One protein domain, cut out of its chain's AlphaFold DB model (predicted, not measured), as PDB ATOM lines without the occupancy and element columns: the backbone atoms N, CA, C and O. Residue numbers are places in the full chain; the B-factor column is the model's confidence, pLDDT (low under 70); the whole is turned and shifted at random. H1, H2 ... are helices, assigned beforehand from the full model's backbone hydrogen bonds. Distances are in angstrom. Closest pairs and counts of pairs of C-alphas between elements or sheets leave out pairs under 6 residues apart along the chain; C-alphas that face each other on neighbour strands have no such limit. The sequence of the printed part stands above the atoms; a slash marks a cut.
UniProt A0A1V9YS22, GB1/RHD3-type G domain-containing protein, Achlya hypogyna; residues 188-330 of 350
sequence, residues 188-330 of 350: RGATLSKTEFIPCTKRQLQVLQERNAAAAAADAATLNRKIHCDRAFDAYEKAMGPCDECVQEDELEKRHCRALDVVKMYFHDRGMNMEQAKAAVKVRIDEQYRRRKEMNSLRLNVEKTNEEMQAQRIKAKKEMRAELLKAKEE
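Overview. This is residues 188 to 330 of the 350 residues of the protein "GB1/RHD3-type G domain-containing protein" of Achlya hypogyna (UniProt A0A1V9YS22). One very long helix, H4, makes the long axis: its first part packs with H2 and H3 in an up-and-down bundle, its residues 304 to 330 stick out free, and H1 folds back on H2. The printed part has 143 residues, of which 121 belong to four named helices, H1, H2, H3 and H4 in order along the chain, with no named strand; the class is all helix. The whole is extended, radius of gyration of the C-alphas 26.6 A, spanning 97 by 32 by 23 A.

Arrangement. Start at H4, residues 275 to 330: its residues 276 to 285 touch H2, residues 213 to 240, with C-alphas Val 281 and Cys 229 closest, 5.1 A. H3, residues 249 to 268, makes hairpins with H4, closest C-alphas His 256 and Tyr 289, 7.5 A, and H2, Ala 259 and Ala 239, 4.9 A. H1, residues 194 to 210, touches H2, closest C-alphas Gln 204 and Ala 216, 5.2 A, but is apart from H3 and H4. Each O i to N i+4 pair is within hydrogen-bond range in H2, H3 and H4, and 11 of 13 in H1.

Along the chain. Find C-alpha 275 at (230.486, 111.646, 130.260); H4 runs 81.9 A to C-alpha 330 at (162.144, 110.352, 175.382). H2 spans 40.4 A.

Size, cuts and confidence. The printed part has no cut and no long link; pLDDT is under 70 at residues 188 and 271 to 273.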
ATOM      1  N   ARG A 188     241.773 121.056 133.238       69.94
ATOM      2  CA  ARG A 188     240.856 122.040 132.614       69.94
ATOM      3  C   ARG A 188     239.426 122.000 133.193       69.94
ATOM      4  O   ARG A 188     238.503 122.520 132.576       69.94
ATOM      5  N   GLY A 189     239.229 121.347 134.340       76.62
ATOM      6  CA  GLY A 189     237.918 121.100 134.935       76.62
ATOM      7  C   GLY A 189     237.538 122.079 136.047       76.62
ATOM      8  O   GLY A 189     237.590 123.299 135.897       76.62
ATOM      9  N   ALA A 190     237.113 121.531 137.182       81.25
ATOM     10  CA  ALA A 190     236.569 122.277 138.300       81.25
ATOM     11  C   ALA A 190     237.621 123.179 138.951       81.25
ATOM     12  O   ALA A 190     238.656 122.716 139.436       81.25
ATOM     13  N   THR A 191     237.303 124.470 139.043       90.44
ATOM     14  CA  THR A 191     237.966 125.386 139.973       90.44
ATOM     15  C   THR A 191     237.632 124.990 141.407       90.44
ATOM     16  O   THR A 191     236.475 124.702 141.724       90.44
ATOM     17  N   LEU A 192     238.638 124.973 142.276       92.50
ATOM     18  CA  LEU A 192     238.512 124.580 143.671       92.50
ATOM     19  C   LEU A 192     238.070 125.771 144.520       92.50
ATOM     20  O   LEU A 192     238.694 126.832 144.517       92.50
ATOM     21  N   SER A 193     236.990 125.583 145.269       90.62
ATOM     22  CA  SER A 193     236.565 126.514 146.311       90.62
ATOM     23  C   SER A 193     237.408 126.356 147.580       90.62
ATOM     24  O   SER A 193     238.164 125.396 147.742       90.62
ATOM     25  N   LYS A 194     237.216 127.267 148.545       85.81
ATOM     26  CA  LYS A 194     237.864 127.193 149.867       85.81
ATOM     27  C   LYS A 194     237.594 125.874 150.607       85.81
ATOM     28  O   LYS A 194     238.444 125.422 151.364       85.81
ATOM     29  N   THR A 195     236.424 125.268 150.398       90.38
ATOM     30  CA  THR A 195     236.025 124.013 151.054       90.38
ATOM     31  C   THR A 195     236.561 122.782 150.331       90.38
ATOM     32  O   THR A 195     236.702 121.739 150.955       90.38
ATOM     33  N   GLU A 196     236.887 122.891 149.040       93.50
ATOM     34  CA  GLU A 196     237.413 121.778 148.239       93.50
ATOM     35  C   GLU A 196     238.947 121.783 148.164       93.50
ATOM     36  O   GLU A 196     239.546 120.714 148.086       93.50
ATOM     37  N   PHE A 197     239.596 122.954 148.217       93.19
ATOM     38  CA  PHE A 197     241.044 123.089 148.026       93.19
ATOM     39  C   PHE A 197     241.855 122.227 149.000       93.19
ATOM     40  O   PHE A 197     242.652 121.395 148.569       93.19
ATOM     41  N   ILE A 198     241.628 122.390 150.306       92.19
ATOM     42  CA  ILE A 198     242.363 121.659 151.348       92.19
ATOM     43  C   ILE A 198     242.166 120.138 151.228       92.19
ATOM     44  O   ILE A 198     243.170 119.433 151.138       92.19
ATOM     45  N   PRO A 199     240.933 119.589 151.207       94.12
ATOM     46  CA  PRO A 199     240.763 118.139 151.134       94.12
ATOM     47  C   PRO A 199     241.290 117.543 149.822       94.12
ATOM     48  O   PRO A 199     241.906 116.479 149.865       94.12
ATOM     49  N   CYS A 200     241.119 118.222 148.679       93.00
ATOM     50  CA  CYS A 200     241.627 117.723 147.398       93.00
ATOM     51  C   CYS A 200     243.157 117.699 147.374       93.00
ATOM     52  O   CYS A 200     243.748 116.665 147.077       93.00
ATOM     53  N   THR A 201     243.806 118.808 147.737       91.81
ATOM     54  CA  THR A 201     245.275 118.884 147.719       91.81
ATOM     55  C   THR A 201     245.904 117.948 148.743       91.81
ATOM     56  O   THR A 201     246.868 117.262 148.419       91.81
ATOM     57  N   LYS A 202     245.324 117.821 149.946       94.12
ATOM     58  CA  LYS A 202     245.774 116.845 150.949       94.12
ATOM     59  C   LYS A 202     245.714 115.415 150.410       94.12
ATOM     60  O   LYS A 202     246.677 114.670 150.570       94.12
ATOM     61  N   ARG A 203     244.611 115.040 149.752       94.06
ATOM     62  CA  ARG A 203     244.465 113.718 149.134       94.06
ATOM     63  C   ARG A 203     245.508 113.491 148.038       94.06
ATOM     64  O   ARG A 203     246.152 112.448 148.036       94.06
ATOM     65  N   GLN A 204     245.714 114.462 147.153       91.44
ATOM     66  CA  GLN A 204     246.697 114.350 146.072       91.44
ATOM     67  C   GLN A 204     248.132 114.232 146.594       91.44
ATOM     68  O   GLN A 204     248.897 113.415 146.088       91.44
ATOM     69  N   LEU A 205     248.486 115.005 147.623       92.94
ATOM     70  CA  LEU A 205     249.794 114.911 148.273       92.94
ATOM     71  C   LEU A 205     249.993 113.558 148.960       92.94
ATOM     72  O   LEU A 205     251.072 112.987 148.865       92.94
ATOM     73  N   GLN A 206     248.951 113.013 149.591       94.62
ATOM     74  CA  GLN A 206     249.000 111.669 150.162       94.62
ATOM     75  C   GLN A 206     249.228 110.605 149.077       94.62
ATOM     76  O   GLN A 206     250.079 109.739 149.239       94.62
ATOM     77  N   VAL A 207     248.528 110.694 147.940       92.81
ATOM     78  CA  VAL A 207     248.735 109.771 146.809       92.81
ATOM     79  C   VAL A 207     250.138 109.910 146.219       92.81
ATOM     80  O   VAL A 207     250.749 108.903 145.871       92.81
ATOM     81  N   LEU A 208     250.663 111.135 146.121       89.81
ATOM     82  CA  LEU A 208     252.041 111.376 145.696       89.81
ATOM     83  C   LEU A 208     253.037 110.712 146.659       89.81
ATOM     84  O   LEU A 208     253.961 110.050 146.199       89.81
ATOM     85  N   GLN A 209     252.824 110.863 147.969       90.56
ATOM     86  CA  GLN A 209     253.682 110.302 149.014       90.56
ATOM     87  C   GLN A 209     253.650 108.767 149.047       90.56
ATOM     88  O   GLN A 209     254.687 108.136 149.213       90.56
ATOM     89  N   GLU A 210     252.468 108.164 148.915       92.06
ATOM     90  CA  GLU A 210     252.282 106.706 148.964       92.06
ATOM     91  C   GLU A 210     252.672 106.015 147.652       92.06
ATOM     92  O   GLU A 210     252.936 104.812 147.634       92.06
ATOM     93  N   ARG A 211     252.628 106.748 146.532       89.31
ATOM     94  CA  ARG A 211     252.787 106.194 145.186       89.31
ATOM     95  C   ARG A 211     253.750 107.047 144.364       89.31
ATOM     96  O   ARG A 211     254.957 106.891 144.490       89.31
ATOM     97  N   ASN A 212     253.232 107.869 143.453       85.44
ATOM     98  CA  ASN A 212     254.018 108.670 142.515       85.44
ATOM     99  C   ASN A 212     253.156 109.759 141.847       85.44
ATOM    100  O   ASN A 212     251.938 109.833 142.044       85.44
ATOM    101  N   ALA A 213     253.793 110.591 141.016       82.69
ATOM    102  CA  ALA A 213     253.144 111.685 140.296       82.69
ATOM    103  C   ALA A 213     252.042 111.220 139.325       82.69
ATOM    104  O   ALA A 213     251.007 111.878 139.224       82.69
ATOM    105  N   ALA A 214     252.218 110.070 138.665       83.25
ATOM    106  CA  ALA A 214     251.214 109.506 137.763       83.25
ATOM    107  C   ALA A 214     249.915 109.163 138.512       83.25
ATOM    108  O   ALA A 214     248.820 109.549 138.102       83.25
ATOM    109  N   ALA A 215     250.029 108.493 139.662       87.31
ATOM    110  CA  ALA A 215     248.881 108.167 140.499       87.31
ATOM    111  C   ALA A 215     248.178 109.431 141.023       87.31
ATOM    112  O   ALA A 215     246.949 109.481 141.039       87.31
ATOM    113  N   ALA A 216     248.938 110.461 141.407       87.31
ATOM    114  CA  ALA A 216     248.376 111.730 141.864       87.31
ATOM    115  C   ALA A 216     247.622 112.472 140.741       87.31
ATOM    116  O   ALA A 216     246.559 113.046 140.988       87.31
ATOM    117  N   ALA A 217     248.120 112.418 139.501       83.38
ATOM    118  CA  ALA A 217     247.435 112.970 138.332       83.38
ATOM    119  C   ALA A 217     246.133 112.209 138.002       83.38
ATOM    120  O   ALA A 217     245.095 112.829 137.757       83.38
ATOM    121  N   ALA A 218     246.139 110.875 138.084       84.00
ATOM    122  CA  ALA A 218     244.935 110.055 137.914       84.00
ATOM    123  C   ALA A 218     243.878 110.323 139.011       84.00
ATOM    124  O   ALA A 218     242.670 110.394 138.742       84.00
ATOM    125  N   ASP A 219     244.323 110.499 140.258       87.75
ATOM    126  CA  ASP A 219     243.465 110.872 141.389       87.75
ATOM    127  C   ASP A 219     242.869 112.277 141.177       87.75
ATOM    128  O   ASP A 219     241.665 112.457 141.361       87.75
ATOM    129  N   ALA A 220     243.644 113.230 140.639       86.88
ATOM    130  CA  ALA A 220     243.156 114.557 140.245       86.88
ATOM    131  C   ALA A 220     241.967 114.483 139.273       86.88
ATOM    132  O   ALA A 220     240.950 115.149 139.479       86.88
ATOM    133  N   ALA A 221     242.067 113.647 138.233       83.19
ATOM    134  CA  ALA A 221     240.982 113.437 137.278       83.19
ATOM    135  C   ALA A 221     239.740 112.832 137.957       83.19
ATOM    136  O   ALA A 221     238.607 113.216 137.663       83.19
ATOM    137  N   THR A 222     239.942 111.922 138.912       86.44
ATOM    138  CA  THR A 222     238.861 111.302 139.692       86.44
ATOM    139  C   THR A 222     238.154 112.302 140.603       86.44
ATOM    140  O   THR A 222     236.922 112.375 140.599       86.44
ATOM    141  N   LEU A 223     238.916 113.124 141.324       89.12
ATOM    142  CA  LEU A 223     238.392 114.212 142.145       89.12
ATOM    143  C   LEU A 223     237.631 115.233 141.296       89.12
ATOM    144  O   LEU A 223     236.535 115.639 141.675       89.12
ATOM    145  N   ASN A 224     238.152 115.584 140.118       87.12
ATOM    146  CA  ASN A 224     237.478 116.484 139.188       87.12
ATOM    147  C   ASN A 224     236.082 115.964 138.799       87.12
ATOM    148  O   ASN A 224     235.089 116.686 138.913       87.12
ATOM    149  N   ARG A 225     235.977 114.681 138.417       85.62
ATOM    150  CA  ARG A 225     234.683 114.043 138.111       85.62
ATOM    151  C   ARG A 225     233.734 114.071 139.305       85.62
ATOM    152  O   ARG A 225     232.557 114.390 139.138       85.62
ATOM    153  N   LYS A 226     234.241 113.760 140.503       89.00
ATOM    154  CA  LYS A 226     233.453 113.771 141.741       89.00
ATOM    155  C   LYS A 226     232.894 115.164 142.036       89.00
ATOM    156  O   LYS A 226     231.699 115.281 142.267       89.00
ATOM    157  N   ILE A 227     233.720 116.207 141.960       90.62
ATOM    158  CA  ILE A 227     233.295 117.594 142.199       90.62
ATOM    159  C   ILE A 227     232.188 117.999 141.223       90.62
ATOM    160  O   ILE A 227     231.185 118.583 141.629       90.62
ATOM    161  N   HIS A 228     232.335 117.679 139.934       89.06
ATOM    162  CA  HIS A 228     231.293 117.999 138.960       89.06
ATOM    163  C   HIS A 228     229.998 117.216 139.201       89.06
ATOM    164  O   HIS A 228     228.928 117.800 139.043       89.06
ATOM    165  N   CYS A 229     230.089 115.949 139.608       91.25
ATOM    166  CA  CYS A 229     228.940 115.141 140.012       91.25
ATOM    167  C   CYS A 229     228.227 115.742 141.235       91.25
ATOM    168  O   CYS A 229     227.017 115.938 141.188       91.25
ATOM    169  N   ASP A 230     228.973 116.099 142.286       92.94
ATOM    170  CA  ASP A 230     228.434 116.700 143.512       92.94
ATOM    171  C   ASP A 230     227.735 118.034 143.215       92.94
ATOM    172  O   ASP A 230     226.561 118.194 143.522       92.94
ATOM    173  N   ARG A 231     228.398 118.953 142.504       92.69
ATOM    174  CA  ARG A 231     227.819 120.263 142.154       92.69
ATOM    175  C   ARG A 231     226.583 120.160 141.260       92.69
ATOM    176  O   ARG A 231     225.642 120.931 141.430       92.69
ATOM    177  N   ALA A 232     226.589 119.244 140.291       93.81
ATOM    178  CA  ALA A 232     225.434 119.010 139.429       93.81
ATOM    179  C   ALA A 232     224.258 118.425 140.223       93.81
ATOM    180  O   ALA A 232     223.118 118.845 140.039       93.81
ATOM    181  N   PHE A 233     224.544 117.495 141.135       95.88
ATOM    182  CA  PHE A 233     223.545 116.923 142.027       95.88
ATOM    183  C   PHE A 233     222.966 117.969 142.993       95.88
ATOM    184  O   PHE A 233     221.752 118.051 143.149       95.88
ATOM    185  N   ASP A 234     223.799 118.830 143.575       95.38
ATOM    186  CA  ASP A 234     223.343 119.914 144.450       95.38
ATOM    187  C   ASP A 234     222.461 120.919 143.691       95.38
ATOM    188  O   ASP A 234     221.454 121.399 144.214       95.38
ATOM    189  N   ALA A 235     222.803 121.222 142.432       95.25
ATOM    190  CA  ALA A 235     221.980 122.064 141.567       95.25
ATOM    191  C   ALA A 235     220.618 121.419 141.263       95.25
ATOM    192  O   ALA A 235     219.599 122.112 141.298       95.25
ATOM    193  N   TYR A 236     220.594 120.105 141.020       96.75
ATOM    194  CA  TYR A 236     219.363 119.329 140.868       96.75
ATOM    195  C   TYR A 236     218.497 119.388 142.131       96.75
ATOM    196  O   TYR A 236     217.328 119.755 142.051       96.75
ATOM    197  N   GLU A 237     219.066 119.092 143.302       95.75
ATOM    198  CA  GLU A 237     218.337 119.090 144.576       95.75
ATOM    199  C   GLU A 237     217.765 120.474 144.905       95.75
ATOM    200  O   GLU A 237     216.610 120.598 145.318       95.75
ATOM    201  N   LYS A 238     218.540 121.532 144.644       95.25
ATOM    202  CA  LYS A 238     218.077 122.912 144.801       95.25
ATOM    203  C   LYS A 238     216.920 123.245 143.854       95.25
ATOM    204  O   LYS A 238     215.986 123.924 144.269       95.25
ATOM    205  N   ALA A 239     216.973 122.782 142.604       95.12
ATOM    206  CA  ALA A 239     215.916 122.999 141.616       95.12
ATOM    207  C   ALA A 239     214.651 122.173 141.907       95.12
ATOM    208  O   ALA A 239     213.543 122.642 141.652       95.12
ATOM    209  N   MET A 240     214.804 120.976 142.480       93.44
ATOM    210  CA  MET A 240     213.688 120.161 142.964       93.44
ATOM    211  C   MET A 240     212.959 120.804 144.148       93.44
ATOM    212  O   MET A 240     211.759 120.580 144.327       93.44
ATOM    213  N   GLY A 241     213.675 121.600 144.944       89.50
ATOM    214  CA  GLY A 241     213.136 122.276 146.115       89.50
ATOM    215  C   GLY A 241     212.877 121.332 147.299       89.50
ATOM    216  O   GLY A 241     213.166 120.125 147.226       89.50
ATOM    217  N   PRO A 242     212.353 121.883 148.409       84.44
ATOM    218  CA  PRO A 242     212.039 121.114 149.606       84.44
ATOM    219  C   PRO A 242     210.966 120.059 149.322       84.44
ATOM    220  O   PRO A 242     210.092 120.234 148.471       84.44
ATOM    221  N   CYS A 243     211.036 118.957 150.064       71.12
ATOM    222  CA  CYS A 243     210.065 117.868 149.998       71.12
ATOM    223  C   CYS A 243     209.011 118.003 151.108       71.12
ATOM    224  O   CYS A 243     208.506 116.997 151.588       71.12
ATOM    225  N   ASP A 244     208.726 119.221 151.571       72.69
ATOM    226  CA  ASP A 244     207.994 119.434 152.825       72.69
ATOM    227  C   ASP A 244     206.481 119.276 152.667       72.69
ATOM    228  O   ASP A 244     205.833 118.796 153.594       72.69
ATOM    229  N   GLU A 245     205.947 119.524 151.474       74.06
ATOM    230  CA  GLU A 245     204.519 119.437 151.148       74.06
ATOM    231  C   GLU A 245     204.227 118.253 150.220       74.06
ATOM    232  O   GLU A 245     205.050 117.908 149.364       74.06
ATOM    233  N   CYS A 246     203.055 117.632 150.376       77.62
ATOM    234  CA  CYS A 246     202.553 116.661 149.410       77.62
ATOM    235  C   CYS A 246     202.243 117.355 148.089       77.62
ATOM    236  O   CYS A 246     201.587 118.393 148.043       77.62
ATOM    237  N   VAL A 247     202.706 116.757 146.998       84.62
ATOM    238  CA  VAL A 247     202.470 117.261 145.648       84.62
ATOM    239  C   VAL A 247     201.810 116.189 144.802       84.62
ATOM    240  O   VAL A 247     202.067 114.999 144.967       84.62
ATOM    241  N   GLN A 248     200.963 116.607 143.865       85.44
ATOM    242  CA  GLN A 248     200.436 115.691 142.856       85.44
ATOM    243  C   GLN A 248     201.582 115.125 142.011       85.44
ATOM    244  O   GLN A 248     202.579 115.812 141.772       85.44
ATOM    245  N   GLU A 249     201.441 113.880 141.552       86.88
ATOM    246  CA  GLU A 249     202.506 113.180 140.823       86.88
ATOM    247  C   GLU A 249     202.951 113.950 139.568       86.88
ATOM    248  O   GLU A 249     204.151 114.121 139.346       86.88
ATOM    249  N   ASP A 250     202.003 114.537 138.832       89.69
ATOM    250  CA  ASP A 250     202.281 115.377 137.660       89.69
ATOM    251  C   ASP A 250     203.138 116.608 137.991       89.69
ATOM    252  O   ASP A 250     203.996 117.014 137.205       89.69
ATOM    253  N   GLU A 251     202.920 117.231 139.152       90.25
ATOM    254  CA  GLU A 251     203.715 118.388 139.571       90.25
ATOM    255  C   GLU A 251     205.117 117.957 140.012       90.25
ATOM    256  O   GLU A 251     206.100 118.641 139.716       90.25
ATOM    257  N   LEU A 252     205.238 116.796 140.662       90.94
ATOM    258  CA  LEU A 252     206.531 116.221 141.024       90.94
ATOM    259  C   LEU A 252     207.363 115.868 139.778       90.94
ATOM    260  O   LEU A 252     208.565 116.134 139.750       90.94
ATOM    261  N   GLU A 253     206.736 115.326 138.735       93.38
ATOM    262  CA  GLU A 253     207.363 115.065 137.431       93.38
ATOM    263  C   GLU A 253     207.778 116.371 136.733       93.38
ATOM    264  O   GLU A 253     208.914 116.505 136.277       93.38
ATOM    265  N   LYS A 254     206.933 117.411 136.747       93.62
ATOM    266  CA  LYS A 254     207.307 118.741 136.225       93.62
ATOM    267  C   LYS A 254     208.493 119.359 136.964       93.62
ATOM    268  O   LYS A 254     209.322 120.034 136.348       93.62
ATOM    269  N   ARG A 255     208.587 119.183 138.287       93.81
ATOM    270  CA  ARG A 255     209.763 119.607 139.071       93.81
ATOM    271  C   ARG A 255     211.008 118.830 138.651       93.81
ATOM    272  O   ARG A 255     212.036 119.455 138.399       93.81
ATOM    273  N   HIS A 256     210.894 117.512 138.490       95.81
ATOM    274  CA  HIS A 256     211.988 116.653 138.032       95.81
ATOM    275  C   HIS A 256     212.519 117.055 136.657       95.81
ATOM    276  O   HIS A 256     213.720 117.279 136.514       95.81
ATOM    277  N   CYS A 257     211.639 117.255 135.674       96.00
ATOM    278  CA  CYS A 257     212.024 117.704 134.336       96.00
ATOM    279  C   CYS A 257     212.772 119.047 134.366       96.00
ATOM    280  O   CYS A 257     213.854 119.159 133.791       96.00
ATOM    281  N   ARG A 258     212.262 120.041 135.112       95.69
ATOM    282  CA  ARG A 258     212.943 121.339 135.285       95.69
ATOM    283  C   ARG A 258     214.322 121.183 135.928       95.69
ATOM    284  O   ARG A 258     215.283 121.809 135.487       95.69
ATOM    285  N   ALA A 259     214.434 120.347 136.957       96.69
ATOM    286  CA  ALA A 259     215.698 120.097 137.637       96.69
ATOM    287  C   ALA A 259     216.709 119.359 136.740       96.69
ATOM    288  O   ALA A 259     217.898 119.679 136.759       96.69
ATOM    289  N   LEU A 260     216.254 118.424 135.900       96.50
ATOM    290  CA  LEU A 260     217.094 117.782 134.886       96.50
ATOM    291  C   LEU A 260     217.629 118.787 133.864       96.50
ATOM    292  O   LEU A 260     218.790 118.689 133.469       96.50
ATOM    293  N   ASP A 261     216.826 119.764 133.449       95.69
ATOM    294  CA  ASP A 261     217.275 120.792 132.507       95.69
ATOM    295  C   ASP A 261     218.355 121.699 133.114       95.69
ATOM    296  O   ASP A 261     219.332 122.019 132.435       95.69
ATOM    297  N   VAL A 262     218.273 122.008 134.415       95.56
ATOM    298  CA  VAL A 262     219.354 122.697 135.148       95.56
ATOM    299  C   VAL A 262     220.659 121.896 135.099       95.56
ATOM    300  O   VAL A 262     221.725 122.463 134.852       95.56
ATOM    301  N   VAL A 263     220.596 120.575 135.282       94.62
ATOM    302  CA  VAL A 263     221.777 119.696 135.203       94.62
ATOM    303  C   VAL A 263     222.343 119.645 133.787       94.62
ATOM    304  O   VAL A 263     223.557 119.740 133.605       94.62
ATOM    305  N   LYS A 264     221.486 119.526 132.767       91.75
ATOM    306  CA  LYS A 264     221.920 119.552 131.362       91.75
ATOM    307  C   LYS A 264     222.643 120.858 131.045       91.75
ATOM    308  O   LYS A 264     223.737 120.816 130.486       91.75
ATOM    309  N   MET A 265     222.074 121.990 131.458       91.25
ATOM    310  CA  MET A 265     222.668 123.313 131.265       91.25
ATOM    311  C   MET A 265     224.010 123.439 132.002       91.25
ATOM    312  O   MET A 265     224.994 123.884 131.419       91.25
ATOM    313  N   TYR A 266     224.106 122.923 133.235       91.38
ATOM    314  CA  TYR A 266     225.354 122.906 134.005       91.38
ATOM    315  C   TYR A 266     226.522 122.246 133.253       91.38
ATOM    316  O   TYR A 266     227.640 122.775 133.287       91.38
ATOM    317  N   PHE A 267     226.283 121.104 132.595       88.38
ATOM    318  CA  PHE A 267     227.307 120.410 131.807       88.38
ATOM    319  C   PHE A 267     227.513 121.018 130.420       88.38
ATOM    320  O   PHE A 267     228.639 121.003 129.931       88.38
ATOM    321  N   HIS A 268     226.460 121.554 129.798       86.31
ATOM    322  CA  HIS A 268     226.559 122.246 128.515       86.31
ATOM    323  C   HIS A 268     227.519 123.441 128.603       86.31
ATOM    324  O   HIS A 268     228.463 123.530 127.820       86.31
ATOM    325  N   ASP A 269     227.362 124.285 129.626       83.50
ATOM    326  CA  ASP A 269     228.167 125.502 129.811       83.50
ATOM    327  C   ASP A 269     229.655 125.229 130.084       83.50
ATOM    328  O   ASP A 269     230.487 126.130 129.986       83.50
ATOM    329  N   ARG A 270     230.011 123.998 130.472       78.44
ATOM    330  CA  ARG A 270     231.369 123.626 130.906       78.44
ATOM    331  C   ARG A 270     232.171 122.849 129.862       78.44
ATOM    332  O   ARG A 270     233.354 122.615 130.090       78.44
ATOM    333  N   GLY A 271     231.583 122.515 128.712       64.69
ATOM    334  CA  GLY A 271     232.303 121.874 127.607       64.69
ATOM    335  C   GLY A 271     232.713 120.408 127.849       64.69
ATOM    336  O   GLY A 271     232.305 119.770 128.818       64.69
ATOM    337  N   MET A 272     233.460 119.858 126.884       56.84
ATOM    338  CA  MET A 272     233.698 118.423 126.629       56.84
ATOM    339  C   MET A 272     234.279 117.591 127.797       56.84
ATOM    340  O   MET A 272     234.958 118.094 128.687       56.84
ATOM    341  N   ASN A 273     234.074 116.268 127.696       63.34
ATOM    342  CA  ASN A 273     234.693 115.181 128.476       63.34
ATOM    343  C   ASN A 273     234.210 114.948 129.921       63.34
ATOM    344  O   ASN A 273     234.957 114.522 130.801       63.34
ATOM    345  N   MET A 274     232.913 115.155 130.155       75.44
ATOM    346  CA  MET A 274     232.266 114.882 131.446       75.44
ATOM    347  C   MET A 274     231.336 113.662 131.416       75.44
ATOM    348  O   MET A 274     230.534 113.506 132.329       75.44
ATOM    349  N   GLU A 275     231.419 112.782 130.414       81.50
ATOM    350  CA  GLU A 275     230.486 111.646 130.260       81.50
ATOM    351  C   GLU A 275     230.442 110.734 131.489       81.50
ATOM    352  O   GLU A 275     229.369 110.367 131.960       81.50
ATOM    353  N   GLN A 276     231.595 110.459 132.097       80.25
ATOM    354  CA  GLN A 276     231.652 109.694 133.343       80.25
ATOM    355  C   GLN A 276     230.981 110.434 134.515       80.25
ATOM    356  O   GLN A 276     230.305 109.810 135.330       80.25
ATOM    357  N   ALA A 277     231.124 111.762 134.598       82.75
ATOM    358  CA  ALA A 277     230.449 112.564 135.620       82.75
ATOM    359  C   ALA A 277     228.932 112.658 135.361       82.75
ATOM    360  O   ALA A 277     228.154 112.572 136.309       82.75
ATOM    361  N   LYS A 278     228.507 112.758 134.093       87.81
ATOM    362  CA  LYS A 278     227.099 112.712 133.666       87.81
ATOM    363  C   LYS A 278     226.455 111.365 134.000       87.81
ATOM    364  O   LYS A 278     225.350 111.328 134.533       87.81
ATOM    365  N   ALA A 279     227.153 110.262 133.739       88.62
ATOM    366  CA  ALA A 279     226.686 108.930 134.100       88.62
ATOM    367  C   ALA A 279     226.555 108.782 135.624       88.62
ATOM    368  O   ALA A 279     225.517 108.341 136.113       88.62
ATOM    369  N   ALA A 280     227.566 109.221 136.382       89.56
ATOM    370  CA  ALA A 280     227.550 109.155 137.842       89.56
ATOM    371  C   ALA A 280     226.430 110.006 138.466       89.56
ATOM    372  O   ALA A 280     225.748 109.545 139.384       89.56
ATOM    373  N   VAL A 281     226.208 111.231 137.971       94.31
ATOM    374  CA  VAL A 281     225.139 112.093 138.496       94.31
ATOM    375  C   VAL A 281     223.760 111.559 138.124       94.31
ATOM    376  O   VAL A 281     222.860 111.617 138.953       94.31
ATOM    377  N   LYS A 282     223.598 110.979 136.925       94.25
ATOM    378  CA  LYS A 282     222.333 110.377 136.491       94.25
ATOM    379  C   LYS A 282     221.884 109.280 137.454       94.25
ATOM    380  O   LYS A 282     220.759 109.329 137.929       94.25
ATOM    381  N   VAL A 283     222.781 108.359 137.820       95.31
ATOM    382  CA  VAL A 283     222.474 107.291 138.790       95.31
ATOM    383  C   VAL A 283     221.992 107.869 140.125       95.31
ATOM    384  O   VAL A 283     220.989 107.411 140.670       95.31
ATOM    385  N   ARG A 284     222.668 108.909 140.633       96.00
ATOM    386  CA  ARG A 284     222.275 109.578 141.883       96.00
ATOM    387  C   ARG A 284     220.921 110.273 141.769       96.00
ATOM    388  O   ARG A 284     220.128 110.192 142.700       96.00
ATOM    389  N   ILE A 285     220.665 110.955 140.655       97.19
ATOM    390  CA  ILE A 285     219.391 111.630 140.392       97.19
ATOM    391  C   ILE A 285     218.253 110.611 140.328       97.19
ATOM    392  O   ILE A 285     217.251 110.801 141.011       97.19
ATOM    393  N   ASP A 286     218.420 109.520 139.579       95.94
ATOM    394  CA  ASP A 286     217.397 108.483 139.414       95.94
ATOM    395  C   ASP A 286     217.041 107.836 140.763       95.94
ATOM    396  O   ASP A 286     215.868 107.628 141.080       95.94
ATOM    397  N   GLU A 287     218.045 107.550 141.597       96.00
ATOM    398  CA  GLU A 287     217.830 107.010 142.941       96.00
ATOM    399  C   GLU A 287     217.086 107.995 143.852       96.00
ATOM    400  O   GLU A 287     216.148 107.615 144.553       96.00
ATOM    401  N   GLN A 288     217.473 109.268 143.829       94.62
ATOM    402  CA  GLN A 288     216.883 110.297 144.688       94.62
ATOM    403  C   GLN A 288     215.473 110.662 144.245       94.62
ATOM    404  O   GLN A 288     214.588 110.873 145.075       94.62
ATOM    405  N   TYR A 289     215.226 110.655 142.939       95.31
ATOM    406  CA  TYR A 289     213.897 110.848 142.399       95.31
ATOM    407  C   TYR A 289     212.952 109.707 142.786       95.31
ATOM    408  O   TYR A 289     211.835 109.966 143.234       95.31
ATOM    409  N   ARG A 290     213.424 108.452 142.726       94.81
ATOM    410  CA  ARG A 290     212.666 107.287 143.206       94.81
ATOM    411  C   ARG A 290     212.283 107.430 144.681       94.81
ATOM    412  O   ARG A 290     211.108 107.311 145.014       94.81
ATOM    413  N   ARG A 291     213.246 107.788 145.541       92.31
ATOM    414  CA  ARG A 291     212.997 108.040 146.973       92.31
ATOM    415  C   ARG A 291     211.961 109.147 147.188       92.31
ATOM    416  O   ARG A 291     211.073 109.003 148.023       92.31
ATOM    417  N   ARG A 292     212.035 110.242 146.421       91.38
ATOM    418  CA  ARG A 292     211.047 111.332 146.486       91.38
ATOM    419  C   ARG A 292     209.648 110.863 146.064       91.38
ATOM    420  O   ARG A 292     208.689 111.221 146.742       91.38
ATOM    421  N   LYS A 293     209.512 110.036 145.015       92.00
ATOM    422  CA  LYS A 293     208.216 109.439 144.626       92.00
ATOM    423  C   LYS A 293     207.637 108.560 145.736       92.00
ATOM    424  O   LYS A 293     206.470 108.720 146.088       92.00
ATOM    425  N   GLU A 294     208.452 107.680 146.315       91.62
ATOM    426  CA  GLU A 294     208.041 106.794 147.414       91.62
ATOM    427  C   GLU A 294     207.575 107.593 148.639       91.62
ATOM    428  O   GLU A 294     206.477 107.362 149.148       91.62
ATOM    429  N   MET A 295     208.355 108.590 149.075       90.00
ATOM    430  CA  MET A 295     207.972 109.448 150.201       90.00
ATOM    431  C   MET A 295     206.700 110.251 149.924       90.00
ATOM    432  O   MET A 295     205.855 110.376 150.807       90.00
ATOM    433  N   ASN A 296     206.542 110.790 148.713       90.50
ATOM    434  CA  ASN A 296     205.351 111.552 148.343       90.50
ATOM    435  C   ASN A 296     204.093 110.667 148.346       90.50
ATOM    436  O   ASN A 296     203.073 111.058 148.906       90.50
ATOM    437  N   SER A 297     204.188 109.445 147.813       89.00
ATOM    438  CA  SER A 297     203.099 108.458 147.849       89.00
ATOM    439  C   SER A 297     202.708 108.082 149.282       89.00
ATOM    440  O   SER A 297     201.528 108.097 149.636       89.00
ATOM    441  N   LEU A 298     203.693 107.820 150.149       88.44
ATOM    442  CA  LEU A 298     203.440 107.532 151.563       88.44
ATOM    443  C   LEU A 298     202.716 108.686 152.262       88.44
ATOM    444  O   LEU A 298     201.771 108.446 153.012       88.44
ATOM    445  N   ARG A 299     203.119 109.932 152.007       87.12
ATOM    446  CA  ARG A 299     202.494 111.097 152.642       87.12
ATOM    447  C   ARG A 299     201.083 111.363 152.118       87.12
ATOM    448  O   ARG A 299     200.202 111.597 152.937       87.12
ATOM    449  N   LEU A 300     200.839 111.206 150.814       86.88
ATOM    450  CA  LEU A 300     199.488 111.267 150.237       86.88
ATOM    451  C   LEU A 300     198.558 110.215 150.860       86.88
ATOM    452  O   LEU A 300     197.414 110.513 151.202       86.88
ATOM    453  N   ASN A 301     199.053 108.992 151.071       87.75
ATOM    454  CA  ASN A 301     198.279 107.944 151.739       87.75
ATOM    455  C   ASN A 301     197.975 108.298 153.202       87.75
ATOM    456  O   ASN A 301     196.863 108.055 153.673       87.75
ATOM    457  N   VAL A 302     198.936 108.888 153.919       87.94
ATOM    458  CA  VAL A 302     198.741 109.358 155.300       87.94
ATOM    459  C   VAL A 302     197.728 110.503 155.360       87.94
ATOM    460  O   VAL A 302     196.850 110.473 156.219       87.94
ATOM    461  N   GLU A 303     197.800 111.480 154.453       86.50
ATOM    462  CA  GLU A 303     196.827 112.578 154.359       86.50
ATOM    463  C   GLU A 303     195.421 112.046 154.100       86.50
ATOM    464  O   GLU A 303     194.511 112.338 154.874       86.50
ATOM    465  N   LYS A 304     195.266 111.161 153.111       87.31
ATOM    466  CA  LYS A 304     193.985 110.521 152.810       87.31
ATOM    467  C   LYS A 304     193.433 109.739 154.006       87.31
ATOM    468  O   LYS A 304     192.265 109.878 154.356       87.31
ATOM    469  N   THR A 305     194.278 108.963 154.685       89.38
ATOM    470  CA  THR A 305     193.876 108.196 155.879       89.38
ATOM    471  C   THR A 305     193.464 109.125 157.028       89.38
ATOM    472  O   THR A 305     192.504 108.848 157.750       89.38
ATOM    473  N   ASN A 306     194.164 110.250 157.203       88.69
ATOM    474  CA  ASN A 306     193.833 111.255 158.210       88.69
ATOM    475  C   ASN A 306     192.500 111.947 157.902       88.69
ATOM    476  O   ASN A 306     191.694 112.124 158.816       88.69
ATOM    477  N   GLU A 307     192.249 112.301 156.641       90.31
ATOM    478  CA  GLU A 307     190.973 112.858 156.181       90.31
ATOM    479  C   GLU A 307     189.820 111.871 156.407       90.31
ATOM    480  O   GLU A 307     188.789 112.241 156.976       90.31
ATOM    481  N   GLU A 308     190.012 110.595 156.062       91.06
ATOM    482  CA  GLU A 308     189.038 109.525 156.303       91.06
ATOM    483  C   GLU A 308     188.747 109.351 157.804       91.06
ATOM    484  O   GLU A 308     187.581 109.325 158.215       91.06
ATOM    485  N   MET A 309     189.780 109.315 158.656       90.75
ATOM    486  CA  MET A 309     189.620 109.259 160.115       90.75
ATOM    487  C   MET A 309     188.893 110.489 160.672       90.75
ATOM    488  O   MET A 309     188.058 110.365 161.573       90.75
ATOM    489  N   GLN A 310     189.201 111.690 160.175       90.50
ATOM    490  CA  GLN A 310     188.521 112.914 160.595       90.50
ATOM    491  C   GLN A 310     187.045 112.895 160.190       90.50
ATOM    492  O   GLN A 310     186.184 113.201 161.021       90.50
ATOM    493  N   ALA A 311     186.735 112.470 158.964       90.94
ATOM    494  CA  ALA A 311     185.367 112.318 158.487       90.94
ATOM    495  C   ALA A 311     184.580 111.308 159.342       90.94
ATOM    496  O   ALA A 311     183.458 111.603 159.769       90.94
ATOM    497  N   GLN A 312     185.185 110.164 159.682       91.12
ATOM    498  CA  GLN A 312     184.591 109.167 160.580       91.12
ATOM    499  C   GLN A 312     184.339 109.732 161.986       91.12
ATOM    500  O   GLN A 312     183.249 109.558 162.531       91.12
ATOM    501  N   ARG A 313     185.294 110.478 162.562       92.12
ATOM    502  CA  ARG A 313     185.125 111.143 163.870       92.12
ATOM    503  C   ARG A 313     183.989 112.165 163.861       92.12
ATOM    504  O   ARG A 313     183.238 112.255 164.833       92.12
ATOM    505  N   ILE A 314     183.855 112.944 162.786       92.00
ATOM    506  CA  ILE A 314     182.762 113.915 162.625       92.00
ATOM    507  C   ILE A 314     181.418 113.189 162.517       92.00
ATOM    508  O   ILE A 314     180.455 113.601 163.167       92.00
ATOM    509  N   LYS A 315     181.353 112.106 161.735       93.75
ATOM    510  CA  LYS A 315     180.149 111.279 161.587       93.75
ATOM    511  C   LYS A 315     179.717 110.675 162.929       93.75
ATOM    512  O   LYS A 315     178.592 110.923 163.352       93.75
ATOM    513  N   ALA A 316     180.635 110.029 163.648       92.31
ATOM    514  CA  ALA A 316     180.370 109.442 164.962       92.31
ATOM    515  C   ALA A 316     179.893 110.488 165.989       92.31
ATOM    516  O   ALA A 316     178.943 110.254 166.733       92.31
ATOM    517  N   LYS A 317     180.489 111.692 166.001       93.00
ATOM    518  CA  LYS A 317     180.024 112.799 166.858       93.00
ATOM    519  C   LYS A 317     178.602 113.255 166.521       93.00
ATOM    520  O   LYS A 317     177.855 113.612 167.432       93.00
ATOM    521  N   LYS A 318     178.232 113.292 165.236       93.00
ATOM    522  CA  LYS A 318     176.869 113.649 164.804       93.00
ATOM    523  C   LYS A 318     175.857 112.585 165.230       93.00
ATOM    524  O   LYS A 318     174.818 112.953 165.767       93.00
ATOM    525  N   GLU A 319     176.183 111.309 165.045       93.38
ATOM    526  CA  GLU A 319     175.342 110.174 165.454       93.38
ATOM    527  C   GLU A 319     175.124 110.164 166.973       93.38
ATOM    528  O   GLU A 319     173.982 110.211 167.424       93.38
ATOM    529  N   MET A 320     176.196 110.277 167.766       92.44
ATOM    530  CA  MET A 320     176.109 110.354 169.232       92.44
ATOM    531  C   MET A 320     175.258 111.546 169.705       92.44
ATOM    532  O   MET A 320     174.492 111.442 170.663       92.44
ATOM    533  N   ARG A 321     175.367 112.703 169.038       91.94
ATOM    534  CA  ARG A 321     174.556 113.885 169.369       91.94
ATOM    535  C   ARG A 321     173.077 113.674 169.039       91.94
ATOM    536  O   ARG A 321     172.237 114.161 169.793       91.94
ATOM    537  N   ALA A 322     172.766 112.975 167.949       91.44
ATOM    538  CA  ALA A 322     171.397 112.632 167.575       91.44
ATOM    539  C   ALA A 322     170.775 111.638 168.569       91.44
ATOM    540  O   ALA A 322     169.653 111.859 169.023       91.44
ATOM    541  N   GLU A 323     171.519 110.608 168.981       91.62
ATOM    542  CA  GLU A 323     171.086 109.663 170.020       91.62
ATOM    543  C   GLU A 323     170.825 110.362 171.357       91.62
ATOM    544  O   GLU A 323     169.791 110.137 171.983       91.62
ATOM    545  N   LEU A 324     171.711 111.274 171.769       89.25
ATOM    546  CA  LEU A 324     171.533 112.048 172.999       89.25
ATOM    547  C   LEU A 324     170.288 112.951 172.944       89.25
ATOM    548  O   LEU A 324     169.620 113.146 173.961       89.25
ATOM    549  N   LEU A 325     169.983 113.521 171.772       90.06
ATOM    550  CA  LEU A 325     168.789 114.341 171.569       90.06
ATOM    551  C   LEU A 325     167.525 113.488 171.700       90.06
ATOM    552  O   LEU A 325     166.631 113.833 172.467       90.06
ATOM    553  N   LYS A 326     167.511 112.328 171.037       91.31
ATOM    554  CA  LYS A 326     166.407 111.369 171.086       91.31
ATOM    555  C   LYS A 326     166.170 110.857 172.510       91.31
ATOM    556  O   LYS A 326     165.044 110.863 172.994       91.31
ATOM    557  N   ALA A 327     167.241 110.529 173.235       86.94
ATOM    558  CA  ALA A 327     167.165 110.135 174.640       86.94
ATOM    559  C   ALA A 327     166.628 111.262 175.543       86.94
ATOM    560  O   ALA A 327     165.881 110.998 176.486       86.94
ATOM    561  N   LYS A 328     166.978 112.528 175.268       86.94
ATOM    562  CA  LYS A 328     166.420 113.690 175.982       86.94
ATOM    563  C   LYS A 328     164.930 113.877 175.704       86.94
ATOM    564  O   LYS A 328     164.187 114.126 176.653       86.94
ATOM    565  N   GLU A 329     164.508 113.754 174.450       88.00
ATOM    566  CA  GLU A 329     163.100 113.839 174.046       88.00
ATOM    567  C   GLU A 329     162.273 112.721 174.694       88.00
ATOM    568  O   GLU A 329     161.233 112.992 175.291       88.00
ATOM    569  N   GLU A 330     162.775 111.483 174.693       85.19
ATOM    570  CA  GLU A 330     162.144 110.352 175.382       85.19
ATOM    571  C   GLU A 330     162.054 110.575 176.901       85.19
ATOM    572  O   GLU A 330     161.024 110.285 177.517       85.19
TER     573      GLU A 330